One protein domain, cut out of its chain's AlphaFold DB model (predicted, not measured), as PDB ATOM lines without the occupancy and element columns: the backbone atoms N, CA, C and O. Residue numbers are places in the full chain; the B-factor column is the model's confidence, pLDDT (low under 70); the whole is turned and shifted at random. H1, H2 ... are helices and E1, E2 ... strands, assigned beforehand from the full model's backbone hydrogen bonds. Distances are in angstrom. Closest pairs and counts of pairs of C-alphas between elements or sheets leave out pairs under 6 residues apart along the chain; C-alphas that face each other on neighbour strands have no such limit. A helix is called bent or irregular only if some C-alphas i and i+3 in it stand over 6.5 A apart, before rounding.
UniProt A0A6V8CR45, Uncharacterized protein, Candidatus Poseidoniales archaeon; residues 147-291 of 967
ATOM      1  N   TRP A 147     112.911  10.370 148.119       95.88
ATOM      2  CA  TRP A 147     113.731  11.034 147.097       95.88
ATOM      3  C   TRP A 147     115.209  10.623 147.190       95.88
ATOM      4  O   TRP A 147     116.086  11.424 147.495       95.88
ATOM      5  N   PHE A 148     115.515   9.348 146.935       95.88
ATOM      6  CA  PHE A 148     116.879   8.819 147.061       95.88
ATOM      7  C   PHE A 148     117.912   9.509 146.158       95.88
ATOM      8  O   PHE A 148     119.089   9.516 146.507       95.88
ATOM      9  N   LEU A 149     117.492  10.088 145.029       95.31
ATOM     10  CA  LEU A 149     118.375  10.851 144.141       95.31
ATOM     11  C   LEU A 149     118.863  12.162 144.782       95.31
ATOM     12  O   LEU A 149     119.986  12.581 144.521       95.31
ATOM     13  N   ASP A 150     118.054  12.771 145.653       95.25
ATOM     14  CA  ASP A 150     118.379  14.035 146.321       95.25
ATOM     15  C   ASP A 150     119.347  13.837 147.503       95.25
ATOM     16  O   ASP A 150     119.887  14.818 148.009       95.25
ATOM     17  N   LEU A 151     119.572  12.599 147.972       96.50
ATOM     18  CA  LEU A 151     120.490  12.299 149.076       96.50
ATOM     19  C   LEU A 151     121.919  12.058 148.549       96.50
ATOM     20  O   LEU A 151     122.162  11.017 147.929       96.50
ATOM     21  N   PRO A 152     122.896  12.941 148.846       96.25
ATOM     22  CA  PRO A 152     124.271  12.745 148.406       96.25
ATOM     23  C   PRO A 152     124.873  11.480 149.009       96.25
ATOM     24  O   PRO A 152     124.711  11.203 150.203       96.25
ATOM     25  N   ILE A 153     125.620  10.725 148.201       97.19
ATOM     26  CA  ILE A 153     126.238   9.474 148.653       97.19
ATOM     27  C   ILE A 153     127.212   9.712 149.815       97.19
ATOM     28  O   ILE A 153     127.331   8.864 150.694       97.19
ATOM     29  N   GLU A 154     127.838  10.890 149.878       96.75
ATOM     30  CA  GLU A 154     128.739  11.309 150.953       96.75
ATOM     31  C   GLU A 154     128.059  11.339 152.330       96.75
ATOM     32  O   GLU A 154     128.719  11.174 153.355       96.75
ATOM     33  N   TRP A 155     126.741  11.533 152.386       97.75
ATOM     34  CA  TRP A 155     125.995  11.595 153.645       97.75
ATOM     35  C   TRP A 155     125.615  10.206 154.158       97.75
ATOM     36  O   TRP A 155     125.424  10.012 155.361       97.75
ATOM     37  N   VAL A 156     125.504   9.231 153.254       97.56
ATOM     38  CA  VAL A 156     124.899   7.924 153.530       97.56
ATOM     39  C   VAL A 156     125.659   7.115 154.590       97.56
ATOM     40  O   VAL A 156     124.987   6.609 155.489       97.56
ATOM     41  N   PRO A 157     127.007   7.001 154.594       97.56
ATOM     42  CA  PRO A 157     127.712   6.219 155.615       97.56
ATOM     43  C   PRO A 157     127.428   6.705 157.038       97.56
ATOM     44  O   PRO A 157     127.091   5.914 157.921       97.56
ATOM     45  N   ALA A 158     127.508   8.020 157.250       96.81
ATOM     46  CA  ALA A 158     127.243   8.641 158.539       96.81
ATOM     47  C   ALA A 158     125.752   8.562 158.908       96.81
ATOM     48  O   ALA A 158     125.407   8.327 160.068       96.81
ATOM     49  N   PHE A 159     124.860   8.697 157.923       97.19
ATOM     50  CA  PHE A 159     123.422   8.570 158.139       97.19
ATOM     51  C   PHE A 159     123.035   7.148 158.565       97.19
ATOM     52  O   PHE A 159     122.264   6.984 159.507       97.19
ATOM     53  N   LEU A 160     123.627   6.113 157.961       96.56
ATOM     54  CA  LEU A 160     123.420   4.714 158.351       96.56
ATOM     55  C   LEU A 160     123.873   4.430 159.792       96.56
ATOM     56  O   LEU A 160     123.241   3.621 160.470       96.56
ATOM     57  N   GLU A 161     124.929   5.092 160.278       95.12
ATOM     58  CA  GLU A 161     125.337   5.012 161.688       95.12
ATOM     59  C   GLU A 161     124.353   5.738 162.614       95.12
ATOM     60  O   GLU A 161     123.980   5.199 163.660       95.12
ATOM     61  N   ALA A 162     123.863   6.913 162.212       94.56
ATOM     62  CA  ALA A 162     122.836   7.639 162.957       94.56
ATOM     63  C   ALA A 162     121.519   6.842 163.050       94.56
ATOM     64  O   ALA A 162     120.884   6.817 164.106       94.56
ATOM     65  N   LEU A 163     121.145   6.117 161.987       94.38
ATOM     66  CA  LEU A 163     119.938   5.283 161.942       94.38
ATOM     67  C   LEU A 163     119.902   4.201 163.028       94.38
ATOM     68  O   LEU A 163     118.825   3.879 163.528       94.38
ATOM     69  N   LYS A 164     121.061   3.688 163.461       92.06
ATOM     70  CA  LYS A 164     121.148   2.683 164.538       92.06
ATOM     71  C   LYS A 164     120.646   3.203 165.889       92.06
ATOM     72  O   LYS A 164     120.331   2.401 166.764       92.06
ATOM     73  N   GLN A 165     120.565   4.523 166.066       91.81
ATOM     74  CA  GLN A 165     120.054   5.158 167.285       91.81
ATOM     75  C   GLN A 165     118.524   5.331 167.278       91.81
ATOM     76  O   GLN A 165     117.959   5.794 168.271       91.81
ATOM     77  N   GLY A 166     117.854   4.978 166.177       93.56
ATOM     78  CA  GLY A 166     116.413   5.122 166.021       93.56
ATOM     79  C   GLY A 166     115.618   4.168 166.916       93.56
ATOM     80  O   GLY A 166     115.868   2.961 166.948       93.56
ATOM     81  N   VAL A 167     114.619   4.702 167.615       94.56
ATOM     82  CA  VAL A 167     113.692   3.945 168.468       94.56
ATOM     83  C   VAL A 167     112.297   3.998 167.860       94.56
ATOM     84  O   VAL A 167     111.783   5.079 167.581       94.56
ATOM     85  N   ILE A 168     111.677   2.833 167.657       94.31
ATOM     86  CA  ILE A 168     110.324   2.755 167.102       94.31
ATOM     87  C   ILE A 168     109.307   2.866 168.233       94.31
ATOM     88  O   ILE A 168     109.319   2.078 169.183       94.31
ATOM     89  N   GLU A 169     108.382   3.805 168.092       92.69
ATOM     90  CA  GLU A 169     107.282   4.026 169.025       92.69
ATOM     91  C   GLU A 169     105.925   4.008 168.315       92.69
ATOM     92  O   GLU A 169     105.829   3.977 167.088       92.69
ATOM     93  N   SER A 170     104.854   3.924 169.102       88.94
ATOM     94  CA  SER A 170     103.486   4.004 168.577       88.94
ATOM     95  C   SER A 170     103.120   5.466 168.353       88.94
ATOM     96  O   SER A 170     103.503   6.312 169.158       88.94
ATOM     97  N   SER A 171     102.404   5.752 167.267       85.69
ATOM     98  CA  SER A 171     101.972   7.112 166.955       85.69
ATOM     99  C   SER A 171     101.074   7.670 168.056       85.69
ATOM    100  O   SER A 171     100.214   6.953 168.574       85.69
ATOM    101  N   ILE A 172     101.234   8.953 168.356       84.06
ATOM    102  CA  ILE A 172     100.323   9.715 169.217       84.06
ATOM    103  C   ILE A 172      99.575  10.757 168.382       84.06
ATOM    104  O   ILE A 172      99.972  11.074 167.262       84.06
ATOM    105  N   GLU A 173      98.470  11.275 168.907       79.69
ATOM    106  CA  GLU A 173      97.796  12.411 168.282       79.69
ATOM    107  C   GLU A 173      98.663  13.663 168.468       79.69
ATOM    108  O   GLU A 173      99.082  13.978 169.583       79.69
ATOM    109  N   LEU A 174      98.988  14.330 167.360       78.50
ATOM    110  CA  LEU A 174      99.768  15.562 167.369       78.50
ATOM    111  C   LEU A 174      98.819  16.748 167.527       78.50
ATOM    112  O   LEU A 174      97.913  16.915 166.715       78.50
ATOM    113  N   ASP A 175      99.069  17.593 168.526       78.94
ATOM    114  CA  ASP A 175      98.400  18.889 168.666       78.94
ATOM    115  C   ASP A 175      99.040  19.896 167.696       78.94
ATOM    116  O   ASP A 175      99.885  20.714 168.065       78.94
ATOM    117  N   VAL A 176      98.725  19.739 166.408       80.38
ATOM    118  CA  VAL A 176      99.244  20.565 165.310       80.38
ATOM    119  C   VAL A 176      98.099  21.158 164.503       80.38
ATOM    120  O   VAL A 176      97.080  20.516 164.265       80.38
ATOM    121  N   GLU A 177      98.285  22.393 164.037       77.81
ATOM    122  CA  GLU A 177      97.262  23.116 163.275       77.81
ATOM    123  C   GLU A 177      97.007  22.490 161.892       77.81
ATOM    124  O   GLU A 177      95.878  22.489 161.399       77.81
ATOM    125  N   VAL A 178      98.057  21.930 161.276       82.88
ATOM    126  CA  VAL A 178      97.991  21.205 160.003       82.88
ATOM    127  C   VAL A 178      98.792  19.910 160.112       82.88
ATOM    128  O   VAL A 178      99.957  19.901 160.519       82.88
ATOM    129  N   ALA A 179      98.151  18.808 159.735       82.94
ATOM    130  CA  ALA A 179      98.753  17.485 159.692       82.94
ATOM    131  C   ALA A 179      99.162  17.115 158.262       82.94
ATOM    132  O   ALA A 179      98.603  17.607 157.284       82.94
ATOM    133  N   HIS A 180     100.130  16.208 158.156       85.44
ATOM    134  CA  HIS A 180     100.509  15.617 156.880       85.44
ATOM    135  C   HIS A 180      99.323  14.825 156.271       85.44
ATOM    136  O   HIS A 180      98.625  14.142 157.026       85.44
ATOM    137  N   PRO A 181      99.111  14.841 154.937       83.62
ATOM    138  CA  PRO A 181      98.009  14.124 154.273       83.62
ATOM    139  C   PRO A 181      97.996  12.610 154.524       83.62
ATOM    140  O   PRO A 181      96.954  11.964 154.482       83.62
ATOM    141  N   SER A 182      99.169  12.035 154.783       82.94
ATOM    142  CA  SER A 182      99.349  10.625 155.137       82.94
ATOM    143  C   SER A 182      99.788  10.471 156.590       82.94
ATOM    144  O   SER A 182     100.624  11.241 157.068       82.94
ATOM    145  N   SER A 183      99.280   9.440 157.265       74.69
ATOM    146  CA  SER A 183      99.648   9.096 158.641       74.69
ATOM    147  C   SER A 183     100.194   7.669 158.740       74.69
ATOM    148  O   SER A 183      99.910   6.805 157.912       74.69
ATOM    149  N   SER A 184     101.009   7.429 159.764       83.50
ATOM    150  CA  SER A 184     101.555   6.115 160.106       83.50
ATOM    151  C   SER A 184     101.199   5.782 161.549       83.50
ATOM    152  O   SER A 184     101.251   6.655 162.413       83.50
ATOM    153  N   THR A 185     100.916   4.508 161.818       84.12
ATOM    154  CA  THR A 185     100.616   3.967 163.158       84.12
ATOM    155  C   THR A 185     101.849   3.846 164.060       84.12
ATOM    156  O   THR A 185     101.743   3.651 165.272       84.12
ATOM    157  N   THR A 186     103.040   3.923 163.471       91.06
ATOM    158  CA  THR A 186     104.326   3.846 164.170       91.06
ATOM    159  C   THR A 186     105.270   4.918 163.667       91.06
ATOM    160  O   THR A 186     105.291   5.207 162.466       91.06
ATOM    161  N   TRP A 187     106.086   5.455 164.566       93.56
ATOM    162  CA  TRP A 187     107.061   6.505 164.279       93.56
ATOM    163  C   TRP A 187     108.473   6.063 164.643       93.56
ATOM    164  O   TRP A 187     108.656   5.142 165.446       93.56
ATOM    165  N   LEU A 188     109.464   6.735 164.060       95.56
ATOM    166  CA  LEU A 188     110.879   6.509 164.333       95.56
ATOM    167  C   LEU A 188     111.486   7.747 165.003       95.56
ATOM    168  O   LEU A 188     111.632   8.793 164.372       95.56
ATOM    169  N   ARG A 189     111.836   7.621 166.286       96.12
ATOM    170  CA  ARG A 189     112.391   8.695 167.120       96.12
ATOM    171  C   ARG A 189     113.909   8.617 167.208       96.12
ATOM    172  O   ARG A 189     114.470   7.548 167.445       96.12
ATOM    173  N   PHE A 190     114.556   9.774 167.143       96.88
ATOM    174  CA  PHE A 190     115.988   9.957 167.341       96.88
ATOM    175  C   PHE A 190     116.239  10.952 168.468       96.88
ATOM    176  O   PHE A 190     115.908  12.134 168.359       96.88
ATOM    177  N   LYS A 191     116.829  10.459 169.559       95.69
ATOM    178  CA  LYS A 191     117.024  11.257 170.768       95.69
ATOM    179  C   LYS A 191     118.143  12.280 170.606       95.69
ATOM    180  O   LYS A 191     119.230  11.919 170.166       95.69
ATOM    181  N   GLY A 192     117.898  13.528 170.995       95.06
ATOM    182  CA  GLY A 192     118.893  14.607 170.930       95.06
ATOM    183  C   GLY A 192     119.257  15.068 169.512       95.06
ATOM    184  O   GLY A 192     120.205  15.833 169.345       95.06
ATOM    185  N   ALA A 193     118.536  14.615 168.484       95.50
ATOM    186  CA  ALA A 193     118.854  14.917 167.093       95.50
ATOM    187  C   ALA A 193     118.460  16.333 166.633       95.50
ATOM    188  O   ALA A 193     118.951  16.785 165.603       95.50
ATOM    189  N   ALA A 194     117.620  17.040 167.390       95.75
ATOM    190  CA  ALA A 194     117.279  18.448 167.179       95.75
ATOM    191  C   ALA A 194     118.062  19.393 168.108       95.75
ATOM    192  O   ALA A 194     117.877  20.610 168.048       95.75
ATOM    193  N   LYS A 195     118.942  18.867 168.971       96.19
ATOM    194  CA  LYS A 195     119.672  19.673 169.951       96.19
ATOM    195  C   LYS A 195     120.490  20.776 169.271       96.19
ATOM    196  O   LYS A 195     121.358  20.502 168.442       96.19
ATOM    197  N   GLY A 196     120.243  22.022 169.669       92.81
ATOM    198  CA  GLY A 196     120.919  23.200 169.111       92.81
ATOM    199  C   GLY A 196     120.402  23.643 167.738       92.81
ATOM    200  O   GLY A 196     120.998  24.537 167.142       92.81
ATOM    201  N   TRP A 197     119.313  23.049 167.236       96.06
ATOM    202  CA  TRP A 197     118.650  23.516 166.023       96.06
ATOM    203  C   TRP A 197     117.929  24.846 166.269       96.06
ATOM    204  O   TRP A 197     117.238  25.013 167.273       96.06
ATOM    205  N   ASP A 198     118.069  25.779 165.329       94.38
ATOM    206  CA  ASP A 198     117.465  27.109 165.384       94.38
ATOM    207  C   ASP A 198     116.763  27.418 164.060       94.38
ATOM    208  O   ASP A 198     117.394  27.473 163.001       94.38
ATOM    209  N   ALA A 199     115.454  27.662 164.121       93.75
ATOM    210  CA  ALA A 199     114.658  28.021 162.954       93.75
ATOM    211  C   ALA A 199     115.145  29.317 162.281       93.75
ATOM    212  O   ALA A 199     115.062  29.437 161.057       93.75
ATOM    213  N   ALA A 200     115.706  30.262 163.045       93.12
ATOM    214  CA  ALA A 200     116.203  31.531 162.514       93.12
ATOM    215  C   ALA A 200     117.445  31.367 161.617       93.12
ATOM    216  O   ALA A 200     117.839  32.311 160.931       93.12
ATOM    217  N   ALA A 201     118.064  30.180 161.568       91.38
ATOM    218  CA  ALA A 201     119.112  29.876 160.594       91.38
ATOM    219  C   ALA A 201     118.595  29.898 159.141       91.38
ATOM    220  O   ALA A 201     119.365  30.207 158.232       91.38
ATOM    221  N   MET A 202     117.303  29.625 158.920       91.75
ATOM    222  CA  MET A 202     116.661  29.715 157.598       91.75
ATOM    223  C   MET A 202     116.389  31.162 157.167       91.75
ATOM    224  O   MET A 202     116.364  31.456 155.977       91.75
ATOM    225  N   ASP A 203     116.296  32.091 158.121       88.19
ATOM    226  CA  ASP A 203     116.164  33.526 157.847       88.19
ATOM    227  C   ASP A 203     117.523  34.178 157.489       88.19
ATOM    228  O   ASP A 203     117.606  35.390 157.278       88.19
ATOM    229  N   ARG A 204     118.613  33.398 157.415       88.56
ATOM    230  CA  ARG A 204     119.945  33.867 157.002       88.56
ATOM    231  C   ARG A 204     120.195  33.539 155.536       88.56
ATOM    232  O   ARG A 204     119.763  32.511 155.030       88.56
ATOM    233  N   LEU A 205     120.944  34.407 154.864       86.56
ATOM    234  CA  LEU A 205     121.374  34.170 153.489       86.56
ATOM    235  C   LEU A 205     122.462  33.103 153.442       86.56
ATOM    236  O   LEU A 205     123.375  33.104 154.274       86.56
ATOM    237  N   GLN A 206     122.416  32.277 152.400       87.44
ATOM    238  CA  GLN A 206     123.510  31.374 152.080       87.44
ATOM    239  C   GLN A 206     124.822  32.178 151.907       87.44
ATOM    240  O   GLN A 206     124.830  33.260 151.288       87.44
ATOM    241  N   PRO A 207     125.943  31.700 152.484       87.25
ATOM    242  CA  PRO A 207     127.241  32.326 152.271       87.25
ATOM    243  C   PRO A 207     127.673  32.177 150.804       87.25
ATOM    244  O   PRO A 207     127.297  31.224 150.132       87.25
ATOM    245  N   GLU A 208     128.485  33.116 150.308       84.06
ATOM    246  CA  GLU A 208     128.996  33.087 148.922       84.06
ATOM    247  C   GLU A 208     129.828  31.829 148.632       84.06
ATOM    248  O   GLU A 208     129.820  31.320 147.516       84.06
ATOM    249  N   VAL A 209     130.514  31.312 149.653       87.44
ATOM    250  CA  VAL A 209     131.261  30.056 149.600       87.44
ATOM    251  C   VAL A 209     130.901  29.241 150.836       87.44
ATOM    252  O   VAL A 209     130.966  29.749 151.958       87.44
ATOM    253  N   ILE A 210     130.516  27.980 150.633       90.94
ATOM    254  CA  ILE A 210     130.298  27.035 151.731       90.94
ATOM    255  C   ILE A 210     131.662  26.715 152.364       90.94
ATOM    256  O   ILE A 210     132.583  26.338 151.634       90.94
ATOM    257  N   PRO A 211     131.824  26.874 153.691       92.06
ATOM    258  CA  PRO A 211     133.088  26.584 154.356       92.06
ATOM    259  C   PRO A 211     133.449  25.090 154.264       92.06
ATOM    260  O   PRO A 211     132.558  24.247 154.114       92.06
ATOM    261  N   PRO A 212     134.741  24.735 154.381       91.62
ATOM    262  CA  PRO A 212     135.175  23.342 154.436       91.62
ATOM    263  C   PRO A 212     134.464  22.551 155.544       91.62
ATOM    264  O   PRO A 212     134.175  23.083 156.619       91.62
ATOM    265  N   LEU A 213     134.232  21.255 155.322       91.38
ATOM    266  CA  LEU A 213     133.486  20.389 156.247       91.38
ATOM    267  C   LEU A 213     134.068  20.366 157.674       91.38
ATOM    268  O   LEU A 213     133.345  20.203 158.666       91.38
ATOM    269  N   GLN A 214     135.382  20.545 157.810       89.50
ATOM    270  CA  GLN A 214     136.044  20.550 159.112       89.50
ATOM    271  C   GLN A 214     135.650  21.775 159.951       89.50
ATOM    272  O   GLN A 214     135.574  21.662 161.174       89.50
ATOM    273  N   GLU A 215     135.329  22.897 159.304       91.44
ATOM    274  CA  GLU A 215     134.930  24.160 159.936       91.44
ATOM    275  C   GLU A 215     133.427  24.221 160.251       91.44
ATOM    276  O   GLU A 215     133.001  25.017 161.090       91.44
ATOM    277  N   ILE A 216     132.615  23.363 159.624       90.81
ATOM    278  CA  ILE A 216     131.172  23.308 159.875       90.81
ATOM    279  C   ILE A 216     130.892  22.660 161.242       90.81
ATOM    280  O   ILE A 216     131.336  21.541 161.539       90.81
ATOM    281  N   GLN A 217     130.129  23.377 162.073       88.81
ATOM    282  CA  GLN A 217     129.597  22.883 163.344       88.81
ATOM    283  C   GLN A 217     128.416  21.940 163.099       88.81
ATOM    284  O   GLN A 217     127.593  22.183 162.221       88.81
ATOM    285  N   THR A 218     128.338  20.861 163.876       89.56
ATOM    286  CA  THR A 218     127.240  19.892 163.783       89.56
ATOM    287  C   THR A 218     126.051  20.343 164.630       89.56
ATOM    288  O   THR A 218     126.221  20.966 165.678       89.56
ATOM    289  N   ILE A 219     124.843  20.024 164.164       93.44
ATOM    290  CA  ILE A 219     123.583  20.222 164.888       93.44
ATOM    291  C   ILE A 219     123.022  18.842 165.235       93.44
ATOM    292  O   ILE A 219     123.031  17.939 164.394       93.44
ATOM    293  N   GLY A 220     122.527  18.682 166.463       92.75
ATOM    294  CA  GLY A 220     121.976  17.423 166.947       92.75
ATOM    295  C   GLY A 220     123.050  16.380 167.243       92.75
ATOM    296  O   GLY A 220     123.864  16.544 168.151       92.75
ATOM    297  N   LEU A 221     123.027  15.279 166.492       91.69
ATOM    298  CA  LEU A 221     123.975  14.176 166.650       91.69
ATOM    299  C   LEU A 221     125.336  14.533 166.030       91.69
ATOM    300  O   LEU A 221     125.396  15.076 164.927       91.69
ATOM    301  N   GLU A 222     126.432  14.168 166.702       90.38
ATOM    302  CA  GLU A 222     127.816  14.457 166.280       90.38
ATOM    303  C   GLU A 222     128.300  13.552 165.125       90.38
ATOM    304  O   GLU A 222     129.340  12.899 165.207       90.38
ATOM    305  N   PHE A 223     127.546  13.504 164.028       93.19
ATOM    306  CA  PHE A 223     127.920  12.805 162.801       93.19
ATOM    307  C   PHE A 223     128.237  13.804 161.685       93.19
ATOM    308  O   PHE A 223     127.505  14.774 161.473       93.19
ATOM    309  N   LYS A 224     129.321  13.548 160.948       94.44
ATOM    310  CA  LYS A 224     129.728  14.333 159.776       94.44
ATOM    311  C   LYS A 224     129.674  13.467 158.508       94.44
ATOM    312  O   LYS A 224     130.030  12.293 158.607       94.44
ATOM    313  N   PRO A 225     129.243  14.021 157.358       96.06
ATOM    314  CA  PRO A 225     129.380  13.375 156.053       96.06
ATOM    315  C   PRO A 225     130.835  13.057 155.689       96.06
ATOM    316  O   PRO A 225     131.775  13.499 156.349       96.06
ATOM    317  N   GLU A 226     131.009  12.330 154.594       96.12
ATOM    318  CA  GLU A 226     132.294  12.187 153.916       96.12
ATOM    319  C   GLU A 226     132.714  13.483 153.203       96.12
ATOM    320  O   GLU A 226     131.892  14.337 152.867       96.12
ATOM    321  N   GLU A 227     134.017  13.617 152.941       94.38
ATOM    322  CA  GLU A 227     134.543  14.731 152.145       94.38
ATOM    323  C   GLU A 227     133.991  14.706 150.704       94.38
ATOM    324  O   GLU A 227     133.846  13.608 150.142       94.38
ATOM    325  N   PRO A 228     133.765  15.886 150.084       94.56
ATOM    326  CA  PRO A 228     133.186  16.001 148.745       94.56
ATOM    327  C   PRO A 228     133.963  15.183 147.712       94.56
ATOM    328  O   PRO A 228     135.196  15.264 147.641       94.56
ATOM    329  N   ILE A 229     133.253  14.416 146.882       94.56
ATOM    330  CA  ILE A 229     133.903  13.600 145.853       94.56
ATOM    331  C   ILE A 229     134.218  14.466 144.633       94.56
ATOM    332  O   ILE A 229     135.389  14.716 144.341       94.56
ATOM    333  N   PHE A 230     133.196  14.938 143.916       92.31
ATOM    334  CA  PHE A 230     133.370  15.646 142.641       92.31
ATOM    335  C   PHE A 230     133.489  17.166 142.813       92.31
ATOM    336  O   PHE A 230     134.360  17.789 142.192       92.31
ATOM    337  N   GLU A 231     132.674  17.749 143.691       89.50
ATOM    338  CA  GLU A 231     132.585  19.194 143.930       89.50
ATOM    339  C   GLU A 231     133.715  19.741 144.824       89.50
ATOM    340  O   GLU A 231     134.516  18.993 145.388       89.50
ATOM    341  N   GLN A 232     133.822  21.073 144.914       87.31
ATOM    342  CA  GLN A 232     134.767  21.751 145.820       87.31
ATOM    343  C   GLN A 232     134.202  21.920 147.236       87.31
ATOM    344  O   GLN A 232     134.959  21.935 148.204       87.31
ATOM    345  N   SER A 233     132.884  22.061 147.343       92.00
ATOM    346  CA  SER A 233     132.133  22.158 148.592       92.00
ATOM    347  C   SER A 233     131.311  20.897 148.820       92.00
ATOM    348  O   SER A 233     131.064  20.140 147.888       92.00
ATOM    349  N   LEU A 234     130.864  20.687 150.059       94.06
ATOM    350  CA  LEU A 234     129.945  19.602 150.396       94.06
ATOM    351  C   LEU A 234     128.626  19.754 149.618       94.06
ATOM    352  O   LEU A 234     127.980  20.800 149.769       94.06
ATOM    353  N   PRO A 235     128.196  18.730 148.851       93.38
ATOM    354  CA  PRO A 235     126.856  18.698 148.276       93.38
ATOM    355  C   PRO A 235     125.808  18.857 149.379       93.38
ATOM    356  O   PRO A 235     125.904  18.217 150.429       93.38
ATOM    357  N   GLU A 236     124.836  19.748 149.166       93.88
ATOM    358  CA  GLU A 236     123.830  20.120 150.176       93.88
ATOM    359  C   GLU A 236     124.431  20.691 151.480       93.88
ATOM    360  O   GLU A 236     123.826  20.651 152.553       93.88
ATOM    361  N   GLY A 237     125.631  21.280 151.415       94.19
ATOM    362  CA  GLY A 237     126.324  21.804 152.592       94.19
ATOM    363  C   GLY A 237     125.559  22.901 153.339       94.19
ATOM    364  O   GLY A 237     125.640  22.970 154.564       94.19
ATOM    365  N   TRP A 238     124.757  23.711 152.640       93.75
ATOM    366  CA  TRP A 238     123.889  24.698 153.291       93.75
ATOM    367  C   TRP A 238     122.793  24.032 154.132       93.75
ATOM    368  O   TRP A 238     122.628  24.375 155.303       93.75
ATOM    369  N   THR A 239     122.140  23.002 153.587       95.12
ATOM    370  CA  THR A 239     121.193  22.148 154.316       95.12
ATOM    371  C   THR A 239     121.843  21.554 155.566       95.12
ATOM    372  O   THR A 239     121.271  21.614 156.657       95.12
ATOM    373  N   PHE A 240     123.066  21.026 155.444       95.94
ATOM    374  CA  PHE A 240     123.809  20.468 156.577       95.94
ATOM    375  C   PHE A 240     124.085  21.515 157.666       95.94
ATOM    376  O   PHE A 240     123.901  21.232 158.848       95.94
ATOM    377  N   MET A 241     124.464  22.739 157.285       94.62
ATOM    378  CA  MET A 241     124.696  23.842 158.226       94.62
ATOM    379  C   MET A 241     123.421  24.295 158.952       94.62
ATOM    380  O   MET A 241     123.502  24.732 160.096       94.62
ATOM    381  N   GLN A 242     122.257  24.219 158.302       94.50
ATOM    382  CA  GLN A 242     120.978  24.658 158.876       94.50
ATOM    383  C   GLN A 242     120.304  23.589 159.742       94.50
ATOM    384  O   GLN A 242     119.597  23.914 160.699       94.50
ATOM    385  N   HIS A 243     120.483  22.315 159.396       95.75
ATOM    386  CA  HIS A 243     119.683  21.223 159.950       95.75
ATOM    387  C   HIS A 243     120.514  20.114 160.610       95.75
ATOM    388  O   HIS A 243     119.976  19.365 161.422       95.75
ATOM    389  N   GLY A 244     121.811  20.012 160.320       95.44
ATOM    390  CA  GLY A 244     122.638  18.868 160.705       95.44
ATOM    391  C   GLY A 244     122.366  17.629 159.846       95.44
ATOM    392  O   GLY A 244     121.523  17.640 158.947       95.44
ATOM    393  N   LEU A 245     123.094  16.538 160.122       96.38
ATOM    394  CA  LEU A 245     123.070  15.338 159.277       96.38
ATOM    395  C   LEU A 245     121.688  14.681 159.237       96.38
ATOM    396  O   LEU A 245     121.153  14.430 158.163       96.38
ATOM    397  N   LEU A 246     121.127  14.368 160.410       96.75
ATOM    398  CA  LEU A 246     119.932  13.532 160.489       96.75
ATOM    399  C   LEU A 246     118.713  14.257 159.917       96.75
ATOM    400  O   LEU A 246     118.049  13.730 159.029       96.75
ATOM    401  N   LYS A 247     118.438  15.475 160.399       96.88
ATOM    402  CA  LYS A 247     117.323  16.280 159.894       96.88
ATOM    403  C   LYS A 247     117.491  16.576 158.407       96.88
ATOM    404  O   LYS A 247     116.544  16.397 157.652       96.88
ATOM    405  N   GLY A 248     118.694  16.976 157.987       97.31
ATOM    406  CA  GLY A 248     118.993  17.234 156.581       97.31
ATOM    407  C   GLY A 248     118.738  16.009 155.699       97.31
ATOM    408  O   GLY A 248     118.062  16.132 154.687       97.31
ATOM    409  N   ALA A 249     119.172  14.813 156.109       97.94
ATOM    410  CA  ALA A 249     118.912  13.583 155.360       97.94
ATOM    411  C   ALA A 249     117.410  13.257 155.262       97.94
ATOM    412  O   ALA A 249     116.939  12.882 154.193       97.94
ATOM    413  N   LEU A 250     116.639  13.443 156.343       98.00
ATOM    414  CA  LEU A 250     115.182  13.258 156.314       98.00
ATOM    415  C   LEU A 250     114.493  14.258 155.372       98.00
ATOM    416  O   LEU A 250     113.584  13.869 154.642       98.00
ATOM    417  N   LEU A 251     114.939  15.520 155.360       97.56
ATOM    418  CA  LEU A 251     114.452  16.545 154.433       97.56
ATOM    419  C   LEU A 251     114.761  16.170 152.975       97.56
ATOM    420  O   LEU A 251     113.867  16.185 152.131       97.56
ATOM    421  N   LEU A 252     116.009  15.787 152.686       97.25
ATOM    422  CA  LEU A 252     116.449  15.383 151.345       97.25
ATOM    423  C   LEU A 252     115.687  14.163 150.834       97.25
ATOM    424  O   LEU A 252     115.365  14.107 149.658       97.25
ATOM    425  N   LEU A 253     115.340  13.226 151.714       97.06
ATOM    426  CA  LEU A 253     114.573  12.033 151.366       97.06
ATOM    427  C   LEU A 253     113.056  12.263 151.278       97.06
ATOM    428  O   LEU A 253     112.341  11.330 150.909       97.06
ATOM    429  N   GLY A 254     112.547  13.447 151.631       95.69
ATOM    430  CA  GLY A 254     111.103  13.707 151.667       95.69
ATOM    431  C   GLY A 254     110.377  12.962 152.798       95.69
ATOM    432  O   GLY A 254     109.209  12.609 152.672       95.69
ATOM    433  N   VAL A 255     111.057  12.680 153.914       96.12
ATOM    434  CA  VAL A 255     110.485  11.953 155.061       96.12
ATOM    435  C   VAL A 255     109.906  12.948 156.059       96.12
ATOM    436  O   VAL A 255     110.650  13.673 156.722       96.12
ATOM    437  N   SER A 256     108.579  12.974 156.201       95.56
ATOM    438  CA  SER A 256     107.889  13.885 157.123       95.56
ATOM    439  C   SER A 256     108.313  13.625 158.569       95.56
ATOM    440  O   SER A 256     108.390  12.476 159.018       95.56
ATOM    441  N   HIS A 257     108.577  14.694 159.314       95.81
ATOM    442  CA  HIS A 257     109.037  14.607 160.696       95.81
ATOM    443  C   HIS A 257     108.690  15.870 161.485       95.81
ATOM    444  O   HIS A 257     108.367  16.911 160.916       95.81
ATOM    445  N   HIS A 258     108.762  15.786 162.809       95.06
ATOM    446  CA  HIS A 258     108.622  16.932 163.704       95.06
ATOM    447  C   HIS A 258     109.643  16.873 164.837       95.06
ATOM    448  O   HIS A 258     110.336  15.867 165.014       95.06
ATOM    449  N   HIS A 259     109.755  17.979 165.567       95.12
ATOM    450  CA  HIS A 259     110.575  18.063 166.767       95.12
ATOM    451  C   HIS A 259     109.716  17.811 168.005       95.12
ATOM    452  O   HIS A 259     108.614  18.347 168.113       95.12
ATOM    453  N   ASP A 260     110.253  17.041 168.942       93.56
ATOM    454  CA  ASP A 260     109.686  16.844 170.276       93.56
ATOM    455  C   ASP A 260     110.784  17.134 171.306       93.56
ATOM    456  O   ASP A 260     111.628  16.291 171.618       93.56
ATOM    457  N   GLY A 261     110.851  18.395 171.741       93.19
ATOM    458  CA  GLY A 261     111.998  18.917 172.481       93.19
ATOM    459  C   GLY A 261     113.281  18.869 171.644       93.19
ATOM    460  O   GLY A 261     113.329  19.408 170.540       93.19
ATOM    461  N   ASP A 262     114.314  18.208 172.174       95.50
ATOM    462  CA  ASP A 262     115.596  17.997 171.487       95.50
ATOM    463  C   ASP A 262     115.586  16.763 170.560       95.50
ATOM    464  O   ASP A 262     116.607  16.448 169.944       95.50
ATOM    465  N   ASP A 263     114.466  16.048 170.445       96.75
ATOM    466  CA  ASP A 263     114.346  14.843 169.624       96.75
ATOM    467  C   ASP A 263     113.764  15.149 168.237       96.75
ATOM    468  O   ASP A 263     113.003  16.100 168.052       96.75
ATOM    469  N   ILE A 264     114.074  14.287 167.265       97.12
ATOM    470  CA  ILE A 264     113.417  14.273 165.951       97.12
ATOM    471  C   ILE A 264     112.589  13.003 165.823       97.12
ATOM    472  O   ILE A 264     113.086  11.905 166.075       97.12
ATOM    473  N   VAL A 265     111.344  13.150 165.380       96.19
ATOM    474  CA  VAL A 265     110.398  12.046 165.220       96.19
ATOM    475  C   VAL A 265     109.928  11.992 163.772       96.19
ATOM    476  O   VAL A 265     109.185  12.865 163.319       96.19
ATOM    477  N   ALA A 266     110.358  10.966 163.038       95.75
ATOM    478  CA  ALA A 266     109.918  10.704 161.674       95.75
ATOM    479  C   ALA A 266     108.549  10.014 161.682       95.75
ATOM    480  O   ALA A 266     108.379   8.936 162.264       95.75
ATOM    481  N   THR A 267     107.569  10.650 161.045       93.00
ATOM    482  CA  THR A 267     106.149  10.306 161.168       93.00
ATOM    483  C   THR A 267     105.580   9.624 159.933       93.00
ATOM    484  O   THR A 267     104.691   8.792 160.080       93.00
ATOM    485  N   CYS A 268     106.084   9.915 158.731       91.50
ATOM    486  CA  CYS A 268     105.599   9.329 157.478       91.50
ATOM    487  C   CYS A 268     106.758   9.061 156.508       91.50
ATOM    488  O   CYS A 268     107.737   9.799 156.506       91.50
ATOM    489  N   GLY A 269     106.674   7.988 155.714       92.69
ATOM    490  CA  GLY A 269     107.688   7.603 154.716       92.69
ATOM    491  C   GLY A 269     108.947   6.924 155.281       92.69
ATOM    492  O   GLY A 269     109.735   6.342 154.534       92.69
ATOM    493  N   TRP A 270     109.137   6.922 156.606       94.94
ATOM    494  CA  TRP A 270     110.347   6.377 157.229       94.94
ATOM    495  C   TRP A 270     110.492   4.860 157.040       94.94
ATOM    496  O   TRP A 270     111.619   4.384 156.927       94.94
ATOM    497  N   GLN A 271     109.393   4.096 156.975       94.81
ATOM    498  CA  GLN A 271     109.440   2.647 156.736       94.81
ATOM    499  C   GLN A 271     110.022   2.322 155.357       94.81
ATOM    500  O   GLN A 271     110.872   1.437 155.232       94.81
ATOM    501  N   ALA A 272     109.607   3.079 154.339       95.25
ATOM    502  CA  ALA A 272     110.144   2.965 152.991       95.25
ATOM    503  C   ALA A 272     111.631   3.324 152.960       95.25
ATOM    504  O   ALA A 272     112.437   2.559 152.431       95.25
ATOM    505  N   MET A 273     112.008   4.425 153.617       95.88
ATOM    506  CA  MET A 273     113.405   4.837 153.760       95.88
ATOM    507  C   MET A 273     114.271   3.720 154.355       95.88
ATOM    508  O   MET A 273     115.276   3.340 153.756       95.88
ATOM    509  N   ILE A 274     113.899   3.165 155.513       95.62
ATOM    510  CA  ILE A 274     114.721   2.130 156.158       95.62
ATOM    511  C   ILE A 274     114.756   0.835 155.334       95.62
ATOM    512  O   ILE A 274     115.796   0.182 155.288       95.62
ATOM    513  N   SER A 275     113.659   0.485 154.650       95.12
ATOM    514  CA  SER A 275     113.580  -0.692 153.775       95.12
ATOM    515  C   SER A 275     114.528  -0.559 152.582       95.12
ATOM    516  O   SER A 275     115.283  -1.491 152.283       95.12
ATOM    517  N   GLY A 276     114.552   0.621 151.948       94.56
ATOM    518  CA  GLY A 276     115.487   0.944 150.869       94.56
ATOM    519  C   GLY A 276     116.944   0.928 151.338       94.56
ATOM    520  O   GLY A 276     117.810   0.386 150.659       94.56
ATOM    521  N   LEU A 277     117.213   1.406 152.554       95.31
ATOM    522  CA  LEU A 277     118.552   1.424 153.159       95.31
ATOM    523  C   LEU A 277     118.990   0.080 153.774       95.31
ATOM    524  O   LEU A 277     120.008   0.016 154.464       95.31
ATOM    525  N   GLY A 278     118.252  -1.007 153.527       93.75
ATOM    526  CA  GLY A 278     118.659  -2.362 153.909       93.75
ATOM    527  C   GLY A 278     118.289  -2.780 155.336       93.75
ATOM    528  O   GLY A 278     118.827  -3.771 155.839       93.75
ATOM    529  N   TYR A 279     117.365  -2.078 155.990       93.94
ATOM    530  CA  TYR A 279     116.826  -2.427 157.306       93.94
ATOM    531  C   TYR A 279     115.419  -3.029 157.211       93.94
ATOM    532  O   TYR A 279     114.696  -2.880 156.232       93.94
ATOM    533  N   THR A 280     115.019  -3.732 158.266       91.88
ATOM    534  CA  THR A 280     113.668  -4.281 158.453       91.88
ATOM    535  C   THR A 280     113.230  -4.067 159.896       91.88
ATOM    536  O   THR A 280     114.074  -3.942 160.784       91.88
ATOM    537  N   VAL A 281     111.924  -4.043 160.155       89.50
ATOM    538  CA  VAL A 281     111.397  -3.922 161.520       89.50
ATOM    539  C   VAL A 281     111.081  -5.310 162.073       89.50
ATOM    540  O   VAL A 281     110.303  -6.057 161.484       89.50
ATOM    541  N   ARG A 282     111.665  -5.665 163.222       84.12
ATOM    542  CA  ARG A 282     111.338  -6.887 163.978       84.12
ATOM    543  C   ARG A 282     111.161  -6.532 165.448       84.12
ATOM    544  O   ARG A 282     112.031  -5.894 166.025       84.12
ATOM    545  N   ASN A 283     110.042  -6.924 166.060       80.94
ATOM    546  CA  ASN A 283     109.738  -6.639 167.473       80.94
ATOM    547  C   ASN A 283     109.881  -5.148 167.862       80.94
ATOM    548  O   ASN A 283     110.414  -4.839 168.925       80.94
ATOM    549  N   LYS A 284     109.426  -4.223 167.000       81.94
ATOM    550  CA  LYS A 284     109.592  -2.760 167.172       81.94
ATOM    551  C   LYS A 284     111.058  -2.304 167.299       81.94
ATOM    552  O   LYS A 284     111.345  -1.289 167.923       81.94
ATOM    553  N   GLN A 285     111.992  -3.039 166.704       85.31
ATOM    554  CA  GLN A 285     113.398  -2.653 166.606       85.31
ATOM    555  C   GLN A 285     113.871  -2.723 165.155       85.31
ATOM    556  O   GLN A 285     113.371  -3.526 164.361       85.31
ATOM    557  N   LEU A 286     114.841  -1.871 164.821       90.31
ATOM    558  CA  LEU A 286     115.512  -1.897 163.528       90.31
ATOM    559  C   LEU A 286     116.483  -3.076 163.481       90.31
ATOM    560  O   LEU A 286     117.380  -3.202 164.310       90.31
ATOM    561  N   HIS A 287     116.306  -3.936 162.486       90.94
ATOM    562  CA  HIS A 287     117.182  -5.060 162.208       90.94
ATOM    563  C   HIS A 287     117.826  -4.876 160.836       90.94
ATOM    564  O   HIS A 287     117.133  -4.838 159.813       90.94
ATOM    565  N   GLN A 288     119.154  -4.810 160.810       91.44
ATOM    566  CA  GLN A 288     119.930  -4.703 159.579       91.44
ATOM    567  C   GLN A 288     119.831  -6.013 158.783       91.44
ATOM    568  O   GLN A 288     120.218  -7.077 159.265       91.44
ATOM    569  N   ARG A 289     119.258  -5.956 157.576       92.69
ATOM    570  CA  ARG A 289     119.177  -7.100 156.650       92.69
ATOM    571  C   ARG A 289     120.399  -7.151 155.737       92.69
ATOM    572  O   ARG A 289     120.884  -8.238 155.444       92.69
ATOM    573  N   VAL A 290     120.864  -5.986 155.290       92.19
ATOM    574  CA  VAL A 290     121.984  -5.823 154.355       92.19
ATOM    575  C   VAL A 290     122.997  -4.846 154.942       92.19
ATOM    576  O   VAL A 290     122.622  -3.826 155.521       92.19
ATOM    577  N   ASP A 291     124.287  -5.139 154.776       93.44
ATOM    578  CA  ASP A 291     125.351  -4.199 155.130       93.44
ATOM    579  C   ASP A 291     125.546  -3.114 154.065       93.44
ATOM    580  O   ASP A 291     126.534  -3.086 153.334       93.44
TER     581      ASP A 291
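This is residues 147 to 291 of the 967 residues of an uncharacterized protein of Candidatus Poseidoniales archaeon (UniProt A0A6V8CR45). A strongly twisted sheet of four strands, E1, E2, E4 and E3, lies toward one end of the domain, and the sharply kinked helix H2 sits near the middle, reaching the sheet with residues 246 to 251 and helix H1 with residues 245 to 249. The small hairpin E5 and E6 lies near strand E1, with short helix H3 leading to it, while the 46 residues 191 to 236 make a long, winding loop round H2. The printed part has 145 residues, with three named helices and six named strands in the order H1 E1 E2 H2 E3 E4 H3 E5 E6; both sheets are antiparallel. The class is mixed, helices and strands, with under half of the residues in named elements. The whole is compact, with a radius of gyration of the C-alphas of 15.3 A and spans of 44 by 39 by 24 A.

H1, residues 153 to 163, begins at C-alpha 153 (126.238, 9.474, 148.653) and is 15.3 A long. E1 is residues 167 to 170 and E2 residues 186 to 190. H2, residues 237 to 252, is 11.8 A long and has a kink of 122 degrees near residue 245. E3 is residues 256 to 260, and E4, residues 263 to 268, is 16.0 A long. H3 is residues 270 to 276, E5 residues 279 to 282, and E6 residues 285 to 288, ending at C-alpha 288 (119.930, -4.703, 159.579).

H1 and H2 touch at a steep tilt of 59 degrees; their closest C-alphas, of Phe 159 and Leu 246, are 6.5 A apart. H2 is irregular, with C-alphas 242 and 245 9.6 A apart; H1 only just, with 154 and 157 7.0 A apart. H2 only grazes the four-stranded sheet. E2, H2 and E3 form a split strand-helix-strand unit, two strands running the same way with E4 between them, and a right-handed crossover. In the sheet, N 169 and O 187 of hairpin E1 and E2 are 3.0 A apart, N 190 and O 264 of E2 and E4 2.8 A, and N 265 and O 258 of hairpin E3 and E4 2.9 A, each within hydrogen-bond range. H3 only grazes this sheet, with residues 270 to 271. In hairpin E5 and E6, N 280 and O 287 are 2.8 A apart. The closest C-alphas of E1 and E6, of Ile 168 and Gln 285, are 6.2 A apart. Every O i to N i+4 pair is within range in H3, against 5 of 7 in H1 and 9 of 12 in H2.

The C-alphas farthest apart, of Glu 208 and Asn 283, are 47.9 A apart. The printed part has no cut. The links E1 to E2, 15 residues, and E2 to H2, 46 residues, are long. The mean pLDDT of the printed part is 92.3, and no printed residue is under 70.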